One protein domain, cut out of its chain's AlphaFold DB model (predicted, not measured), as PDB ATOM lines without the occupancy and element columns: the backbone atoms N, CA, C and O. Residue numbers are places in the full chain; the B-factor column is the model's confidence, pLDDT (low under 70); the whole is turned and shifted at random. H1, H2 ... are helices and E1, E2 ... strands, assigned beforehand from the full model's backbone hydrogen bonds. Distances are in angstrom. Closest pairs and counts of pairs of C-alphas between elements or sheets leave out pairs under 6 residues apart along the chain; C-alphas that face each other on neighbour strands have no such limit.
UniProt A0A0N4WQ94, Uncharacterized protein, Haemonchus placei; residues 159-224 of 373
ATOM      1  N   GLY A 159     201.872 261.343 192.378       75.31
ATOM      2  CA  GLY A 159     202.478 260.118 191.870       75.31
ATOM      3  C   GLY A 159     203.284 260.328 190.591       75.31
ATOM      4  O   GLY A 159     204.450 259.946 190.565       75.31
ATOM      5  N   PRO A 160     202.758 261.037 189.578       77.00
ATOM      6  CA  PRO A 160     203.463 261.275 188.318       77.00
ATOM      7  C   PRO A 160     204.804 261.994 188.505       77.00
ATOM      8  O   PRO A 160     205.820 261.621 187.920       77.00
ATOM      9  N   ILE A 161     204.814 263.006 189.376       80.12
ATOM     10  CA  ILE A 161     206.006 263.796 189.696       80.12
ATOM     11  C   ILE A 161     206.993 262.939 190.486       80.12
ATOM     12  O   ILE A 161     208.184 262.921 190.184       80.12
ATOM     13  N   SER A 162     206.504 262.199 191.481       79.19
ATOM     14  CA  SER A 162     207.344 261.325 192.297       79.19
ATOM     15  C   SER A 162     207.965 260.194 191.473       79.19
ATOM     16  O   SER A 162     209.131 259.864 191.682       79.19
ATOM     17  N   ILE A 163     207.226 259.622 190.518       78.06
ATOM     18  CA  ILE A 163     207.737 258.636 189.562       78.06
ATOM     19  C   ILE A 163     208.842 259.259 188.714       78.06
ATOM     20  O   ILE A 163     209.915 258.674 188.615       78.06
ATOM     21  N   ALA A 164     208.619 260.448 188.147       82.62
ATOM     22  CA  ALA A 164     209.616 261.119 187.314       82.62
ATOM     23  C   ALA A 164     210.919 261.400 188.082       82.62
ATOM     24  O   ALA A 164     212.010 261.128 187.582       82.62
ATOM     25  N   VAL A 165     210.815 261.883 189.324       85.81
ATOM     26  CA  VAL A 165     211.978 262.140 190.189       85.81
ATOM     27  C   VAL A 165     212.718 260.842 190.520       85.81
ATOM     28  O   VAL A 165     213.940 260.782 190.374       85.81
ATOM     29  N   ASN A 166     211.999 259.786 190.912       83.69
ATOM     30  CA  ASN A 166     212.612 258.491 191.206       83.69
ATOM     31  C   ASN A 166     213.245 257.866 189.959       83.69
ATOM     32  O   ASN A 166     214.346 257.327 190.047       83.69
ATOM     33  N   ALA A 167     212.613 257.995 188.793       84.81
ATOM     34  CA  ALA A 167     213.153 257.499 187.535       84.81
ATOM     35  C   ALA A 167     214.499 258.163 187.211       84.81
ATOM     36  O   ALA A 167     215.473 257.474 186.922       84.81
ATOM     37  N   ILE A 168     214.598 259.488 187.348       88.50
ATOM     38  CA  ILE A 168     215.862 260.211 187.140       88.50
ATOM     39  C   ILE A 168     216.913 259.780 188.170       88.50
ATOM     40  O   ILE A 168     218.067 259.546 187.804       88.50
ATOM     41  N   ALA A 169     216.534 259.627 189.441       88.62
ATOM     42  CA  ALA A 169     217.452 259.215 190.502       88.62
ATOM     43  C   ALA A 169     218.016 257.804 190.256       88.62
ATOM     44  O   ALA A 169     219.232 257.600 190.298       88.62
ATOM     45  N   HIS A 170     217.152 256.837 189.938       88.38
ATOM     46  CA  HIS A 170     217.562 255.470 189.623       88.38
ATOM     47  C   HIS A 170     218.346 255.388 188.308       88.38
ATOM     48  O   HIS A 170     219.340 254.665 188.251       88.38
ATOM     49  N   ALA A 171     217.974 256.156 187.278       88.69
ATOM     50  CA  ALA A 171     218.734 256.228 186.031       88.69
ATOM     51  C   ALA A 171     220.134 256.806 186.251       88.69
ATOM     52  O   ALA A 171     221.111 256.259 185.744       88.69
ATOM     53  N   THR A 172     220.247 257.857 187.065       88.56
ATOM     54  CA  THR A 172     221.539 258.445 187.444       88.56
ATOM     55  C   THR A 172     222.400 257.428 188.178       88.56
ATOM     56  O   THR A 172     223.567 257.254 187.844       88.56
ATOM     57  N   ARG A 173     221.822 256.699 189.141       87.81
ATOM     58  CA  ARG A 173     222.535 255.634 189.850       87.81
ATOM     59  C   ARG A 173     223.008 254.536 188.899       87.81
ATOM     60  O   ARG A 173     224.177 254.180 188.926       87.81
ATOM     61  N   LYS A 174     222.130 254.053 188.018       87.81
ATOM     62  CA  LYS A 174     222.452 253.024 187.020       87.81
ATOM     63  C   LYS A 174     223.568 253.470 186.072       87.81
ATOM     64  O   LYS A 174     224.422 252.663 185.713       87.81
ATOM     65  N   MET A 175     223.565 254.741 185.677       88.31
ATOM     66  CA  MET A 175     224.633 255.343 184.884       88.31
ATOM     67  C   MET A 175     225.957 255.338 185.658       88.31
ATOM     68  O   MET A 175     226.959 254.856 185.137       88.31
ATOM     69  N   VAL A 176     225.962 255.820 186.907       87.06
ATOM     70  CA  VAL A 176     227.166 255.858 187.755       87.06
ATOM     71  C   VAL A 176     227.718 254.453 188.001       87.06
ATOM     72  O   VAL A 176     228.911 254.239 187.817       87.06
ATOM     73  N   ASP A 177     226.864 253.482 188.325       86.25
ATOM     74  CA  ASP A 177     227.273 252.095 188.577       86.25
ATOM     75  C   ASP A 177     227.888 251.434 187.326       86.25
ATOM     76  O   ASP A 177     228.783 250.597 187.439       86.25
ATOM     77  N   ARG A 178     227.434 251.817 186.122       84.94
ATOM     78  CA  ARG A 178     227.965 251.309 184.844       84.94
ATOM     79  C   ARG A 178     229.297 251.935 184.454       84.94
ATOM     80  O   ARG A 178     230.172 251.229 183.965       84.94
ATOM     81  N   VAL A 179     229.418 253.251 184.599       85.31
ATOM     82  CA  VAL A 179     230.583 254.005 184.110       85.31
ATOM     83  C   VAL A 179     231.706 253.997 185.148       85.31
ATOM     84  O   VAL A 179     232.878 253.948 184.787       85.31
ATOM     85  N   CYS A 180     231.355 253.973 186.435       81.88
ATOM     86  CA  CYS A 180     232.279 254.132 187.555       81.88
ATOM     87  C   CYS A 180     232.155 252.988 188.581       81.88
ATOM     88  O   CYS A 180     231.912 253.250 189.766       81.88
ATOM     89  N   PRO A 181     232.306 251.711 188.177       78.81
ATOM     90  CA  PRO A 181     232.142 250.590 189.096       78.81
ATOM     91  C   PRO A 181     233.199 250.639 190.210       78.81
ATOM     92  O   PRO A 181     234.398 250.569 189.954       78.81
ATOM     93  N   GLY A 182     232.755 250.746 191.466       68.81
ATOM     94  CA  GLY A 182     233.625 250.624 192.643       68.81
ATOM     95  C   GLY A 182     234.584 251.792 192.904       68.81
ATOM     96  O   GLY A 182     235.475 251.660 193.742       68.81
ATOM     97  N   ALA A 183     234.425 252.934 192.229       62.50
ATOM     98  CA  ALA A 183     235.246 254.111 192.495       62.50
ATOM     99  C   ALA A 183     234.773 254.858 193.762       62.50
ATOM    100  O   ALA A 183     233.583 255.100 193.959       62.50
ATOM    101  N   LEU A 184     235.714 255.281 194.614       61.97
ATOM    102  CA  LEU A 184     235.496 256.322 195.629       61.97
ATOM    103  C   LEU A 184     235.479 257.682 194.917       61.97
ATOM    104  O   LEU A 184     236.462 258.420 194.910       61.97
ATOM    105  N   ILE A 185     234.376 257.966 194.231       65.25
ATOM    106  CA  ILE A 185     234.222 259.161 193.402       65.25
ATOM    107  C   ILE A 185     234.007 260.374 194.320       65.25
ATOM    108  O   ILE A 185     233.044 260.402 195.084       65.25
ATOM    109  N   GLN A 186     234.870 261.393 194.239       68.56
ATOM    110  CA  GLN A 186     234.616 262.685 194.894       68.56
ATOM    111  C   GLN A 186     233.733 263.590 194.026       68.56
ATOM    112  O   GLN A 186     232.924 264.352 194.561       68.56
ATOM    113  N   ARG A 187     233.863 263.513 192.691       73.56
ATOM    114  CA  ARG A 187     233.046 264.264 191.727       73.56
ATOM    115  C   ARG A 187     232.685 263.409 190.512       73.56
ATOM    116  O   ARG A 187     233.536 262.728 189.955       73.56
ATOM    117  N   LEU A 188     231.435 263.492 190.046       72.06
ATOM    118  CA  LEU A 188     230.965 262.756 188.855       72.06
ATOM    119  C   LEU A 188     231.793 263.051 187.587       72.06
ATOM    120  O   LEU A 188     231.887 262.201 186.705       72.06
ATOM    121  N   SER A 189     232.409 264.234 187.512       77.88
ATOM    122  CA  SER A 189     233.272 264.662 186.404       77.88
ATOM    123  C   SER A 189     234.528 263.814 186.226       77.88
ATOM    124  O   SER A 189     235.107 263.821 185.149       77.88
ATOM    125  N   ASP A 190     234.959 263.093 187.262       74.50
ATOM    126  CA  ASP A 190     236.217 262.335 187.231       74.50
ATOM    127  C   ASP A 190     236.099 261.061 186.377       74.50
ATOM    128  O   ASP A 190     237.092 260.407 186.068       74.50
ATOM    129  N   CYS A 191     234.871 260.698 186.013       79.00
ATOM    130  CA  CYS A 191     234.549 259.438 185.364       79.00
ATOM    131  C   CYS A 191     233.532 259.596 184.217       79.00
ATOM    132  O   CYS A 191     233.478 258.760 183.316       79.00
ATOM    133  N   ILE A 192     232.748 260.681 184.199       79.94
ATOM    134  CA  ILE A 192     231.717 260.925 183.186       79.94
ATOM    135  C   ILE A 192     232.114 262.133 182.331       79.94
ATOM    136  O   ILE A 192     232.056 263.269 182.794       79.94
ATOM    137  N   ASN A 193     232.476 261.876 181.070       76.62
ATOM    138  CA  ASN A 193     232.831 262.918 180.099       76.62
ATOM    139  C   ASN A 193     231.611 263.483 179.350       76.62
ATOM    140  O   ASN A 193     231.569 264.683 179.094       76.62
ATOM    141  N   ASP A 194     230.611 262.647 179.040       79.38
ATOM    142  CA  ASP A 194     229.345 263.075 178.428       79.38
ATOM    143  C   ASP A 194     228.139 262.424 179.138       79.38
ATOM    144  O   ASP A 194     227.796 261.265 178.878       79.38
ATOM    145  N   PRO A 195     227.503 263.129 180.089       80.50
ATOM    146  CA  PRO A 195     226.420 262.565 180.882       80.50
ATOM    147  C   PRO A 195     225.095 262.470 180.119       80.50
ATOM    148  O   PRO A 195     224.214 261.744 180.569       80.50
ATOM    149  N   GLN A 196     224.897 263.200 179.016       84.31
ATOM    150  CA  GLN A 196     223.557 263.362 178.437       84.31
ATOM    151  C   GLN A 196     223.076 262.087 177.736       84.31
ATOM    152  O   GLN A 196     222.000 261.577 178.057       84.31
ATOM    153  N   GLU A 197     223.886 261.527 176.837       85.06
ATOM    154  CA  GLU A 197     223.544 260.294 176.114       85.06
ATOM    155  C   GLU A 197     223.507 259.071 177.045       85.06
ATOM    156  O   GLU A 197     222.628 258.205 176.949       85.06
ATOM    157  N   LEU A 198     224.433 259.019 178.007       85.31
ATOM    158  CA  LEU A 198     224.508 257.947 178.999       85.31
ATOM    159  C   LEU A 198     223.323 257.978 179.970       85.31
ATOM    160  O   LEU A 198     222.779 256.925 180.316       85.31
ATOM    161  N   LEU A 199     222.875 259.167 180.376       87.88
ATOM    162  CA  LEU A 199     221.673 259.312 181.189       87.88
ATOM    163  C   LEU A 199     220.430 258.931 180.387       87.88
ATOM    164  O   LEU A 199     219.609 258.162 180.881       87.88
ATOM    165  N   PHE A 200     220.305 259.403 179.143       86.81
ATOM    166  CA  PHE A 200     219.166 259.086 178.282       86.81
ATOM    167  C   PHE A 200     219.025 257.575 178.041       86.81
ATOM    168  O   PHE A 200     217.963 257.003 178.280       86.81
ATOM    169  N   SER A 201     220.114 256.892 177.681       86.25
ATOM    170  CA  SER A 201     220.123 255.428 177.525       86.25
ATOM    171  C   SER A 201     219.867 254.674 178.842       86.25
ATOM    172  O   SER A 201     219.272 253.589 178.855       86.25
ATOM    173  N   SER A 202     220.273 255.245 179.980       87.06
ATOM    174  CA  SER A 202     219.975 254.684 181.302       87.06
ATOM    175  C   SER A 202     218.499 254.829 181.671       87.06
ATOM    176  O   SER A 202     217.952 253.899 182.263       87.06
ATOM    177  N   ILE A 203     217.849 255.930 181.276       86.56
ATOM    178  CA  ILE A 203     216.401 256.144 181.421       86.56
ATOM    179  C   ILE A 203     215.621 255.149 180.552       86.56
ATOM    180  O   ILE A 203     214.713 254.498 181.055       86.56
ATOM    181  N   LEU A 204     215.999 254.979 179.280       83.38
ATOM    182  CA  LEU A 204     215.310 254.080 178.336       83.38
ATOM    183  C   LEU A 204     215.407 252.588 178.678       83.38
ATOM    184  O   LEU A 204     214.688 251.775 178.108       83.38
ATOM    185  N   SER A 205     216.342 252.216 179.549       83.38
ATOM    186  CA  SER A 205     216.528 250.832 179.994       83.38
ATOM    187  C   SER A 205     216.165 250.645 181.466       83.38
ATOM    188  O   SER A 205     216.571 249.651 182.075       83.38
ATOM    189  N   LEU A 206     215.513 251.630 182.084       82.44
ATOM    190  CA  LEU A 206     215.305 251.664 183.521       82.44
ATOM    191  C   LEU A 206     214.209 250.688 183.959       82.44
ATOM    192  O   LEU A 206     213.112 250.667 183.404       82.44
ATOM    193  N   ASP A 207     214.517 249.941 185.014       79.81
ATOM    194  CA  ASP A 207     213.571 249.130 185.774       79.81
ATOM    195  C   ASP A 207     213.831 249.406 187.256       79.81
ATOM    196  O   ASP A 207     214.983 249.354 187.709       79.81
ATOM    197  N   PHE A 208     212.786 249.783 187.991       75.25
ATOM    198  CA  PHE A 208     212.871 249.969 189.432       75.25
ATOM    199  C   PHE A 208     211.523 249.722 190.121       75.25
ATOM    200  O   PHE A 208     210.467 250.051 189.571       75.25
ATOM    201  N   PRO A 209     211.543 249.192 191.357       69.19
ATOM    202  CA  PRO A 209     210.338 249.065 192.155       69.19
ATOM    203  C   PRO A 209     209.867 250.441 192.642       69.19
ATOM    204  O   PRO A 209     210.638 251.188 193.255       69.19
ATOM    205  N   TYR A 210     208.599 250.781 192.413       66.38
ATOM    206  CA  TYR A 210     208.016 252.046 192.859       66.38
ATOM    207  C   TYR A 210     207.142 251.841 194.102       66.38
ATOM    208  O   TYR A 210     206.061 251.275 194.045       66.38
ATOM    209  N   GLN A 211     207.606 252.341 195.249       58.06
ATOM    210  CA  GLN A 211     207.002 252.084 196.569       58.06
ATOM    211  C   GLN A 211     205.674 252.812 196.845       58.06
ATOM    212  O   GLN A 211     205.099 252.637 197.915       58.06
ATOM    213  N   LEU A 212     205.217 253.673 195.936       55.41
ATOM    214  CA  LEU A 212     203.957 254.410 196.082       55.41
ATOM    215  C   LEU A 212     202.846 253.827 195.194       55.41
ATOM    216  O   LEU A 212     201.804 254.456 195.089       55.41
ATOM    217  N   SER A 213     203.034 252.673 194.543       53.19
ATOM    218  CA  SER A 213     201.913 251.930 193.953       53.19
ATOM    219  C   SER A 213     201.227 251.094 195.035       53.19
ATOM    220  O   SER A 213     201.903 250.436 195.822       53.19
ATOM    221  N   ASN A 214     199.891 251.137 195.088       49.28
ATOM    222  CA  ASN A 214     199.078 250.354 196.024       49.28
ATOM    223  C   ASN A 214     199.536 248.884 196.094       49.28
ATOM    224  O   ASN A 214     199.750 248.259 195.056       49.28
ATOM    225  N   GLU A 215     199.540 248.310 197.305       41.59
ATOM    226  CA  GLU A 215     199.848 246.899 197.625       41.59
ATOM    227  C   GLU A 215     198.972 245.848 196.896       41.59
ATOM    228  O   GLU A 215     199.126 244.650 197.121       41.59
ATOM    229  N   GLY A 216     198.062 246.268 196.009       39.84
ATOM    230  CA  GLY A 216     197.188 245.406 195.208       39.84
ATOM    231  C   GLY A 216     197.371 245.505 193.688       39.84
ATOM    232  O   GLY A 216     196.732 244.740 192.968       39.84
ATOM    233  N   SER A 217     198.220 246.406 193.176       43.62
ATOM    234  CA  SER A 217     198.519 246.464 191.739       43.62
ATOM    235  C   SER A 217     199.711 245.559 191.438       43.62
ATOM    236  O   SER A 217     200.820 245.791 191.911       43.62
ATOM    237  N   PHE A 218     199.489 244.499 190.661       39.50
ATOM    238  CA  PHE A 218     200.449 243.424 190.363       39.50
ATOM    239  C   PHE A 218     201.712 243.852 189.580       39.50
ATOM    240  O   PHE A 218     202.473 243.005 189.118       39.50
ATOM    241  N   THR A 219     201.989 245.150 189.457       44.22
ATOM    242  CA  THR A 219     203.180 245.705 188.808       44.22
ATOM    243  C   THR A 219     203.851 246.734 189.716       44.22
ATOM    244  O   THR A 219     203.901 247.921 189.411       44.22
ATOM    245  N   ASN A 220     204.402 246.273 190.845       51.00
ATOM    246  CA  ASN A 220     205.251 247.098 191.720       51.00
ATOM    247  C   ASN A 220     206.571 247.524 191.057       51.00
ATOM    248  O   ASN A 220     207.288 248.350 191.619       51.00
ATOM    249  N   ASN A 221     206.891 246.982 189.878       54.16
ATOM    250  CA  ASN A 221     208.046 247.368 189.079       54.16
ATOM    251  C   ASN A 221     207.597 248.247 187.914       54.16
ATOM    252  O   ASN A 221     206.742 247.856 187.115       54.16
ATOM    253  N   LEU A 222     208.183 249.438 187.837       57.41
ATOM    254  CA  LEU A 222     207.973 250.366 186.742       57.41
ATOM    255  C   LEU A 222     208.992 250.069 185.640       57.41
ATOM    256  O   LEU A 222     210.193 250.263 185.831       57.41
ATOM    257  N   TYR A 223     208.496 249.662 184.477       55.47
ATOM    258  CA  TYR A 223     209.315 249.457 183.290       55.47
ATOM    259  C   TYR A 223     209.248 250.693 182.394       55.47
ATOM    260  O   TYR A 223     208.180 251.058 181.900       55.47
ATOM    261  N   VAL A 224     210.389 251.342 182.169       55.16
ATOM    262  CA  VAL A 224     210.509 252.407 181.167       55.16
ATOM    263  C   VAL A 224     211.171 251.796 179.936       55.16
ATOM    264  O   VAL A 224     212.393 251.734 179.865       55.16
TER     265      VAL A 224
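This is residues 159 to 224 of the 373 residues of an uncharacterized protein of Haemonchus placei (UniProt A0A0N4WQ94). One long helix, H1, runs along much of an elongated shape; a shorter helix, H2, packs steeply on its middle part, and a very small two-strand hairpin, E1 and E2, lies near its first half. The long link of residues 180 to 194 turns back from the end of H1 to H2, and the link between the two strands reaches toward the opposite end of the long axis. The printed part has 66 residues with two named helices and two named strands, in the order H1, H2, E1, E2, and the strands form an antiparallel sheet of order E1 - E2. The class is mostly helix, with 37 residues in named elements. The whole is loose, with a radius of gyration of the C-alphas of 13.7 A and spans of 43 by 22 by 17 A.

H1 takes residues 159 to 179 and is 29.8 A long from its first to its last C-alpha, beginning at C-alpha 159 at (202.478, 260.118, 191.870). H2 takes residues 195 to 204 and is 14.2 A long, with C-alpha 195 at (226.420, 262.565, 180.882). E1 takes residues 207 to 209 and is 7.2 A long. E2 takes residues 221 to 223 and is 6.3 A long, ending at C-alpha 223 at (209.315, 249.457, 183.290).

H1 touches H2 with its residues 167 to 175 alone, and the closest C-alphas are those of Ala 171 and Ser 202, 5.1 A apart. The two helices run opposite ways at a steep tilt of 61 degrees. In H1 and H2 every O i to N i+4 pair is within hydrogen-bond range. The closest C-alphas of H1 and E1 are those of His 170 and Phe 208, 7.2 A apart. E1 and E2 are a hairpin of antiparallel neighbour strands, with 156 degrees between their directions. N 222 and O 208 are within hydrogen-bond range at 2.9 A, and so are N 208 and O 222 at 3.4 A. H1 and E2 are apart, and so are H2 and E2.

The two C-alphas farthest apart are those of Asp 190 and Gly 216, 43.3 A from each other. The printed part has no cut. The links from H1 to H2, with 15 residues, and from E1 to E2, with 11 residues, are long, while the link from H2 to E1, with 2 residues, is tight. The mean pLDDT of the printed part is 74.0. Confidence is low, under 70, at residues 182 to 186 and residues 209 to 224, and E2 has a mean pLDDT of 56.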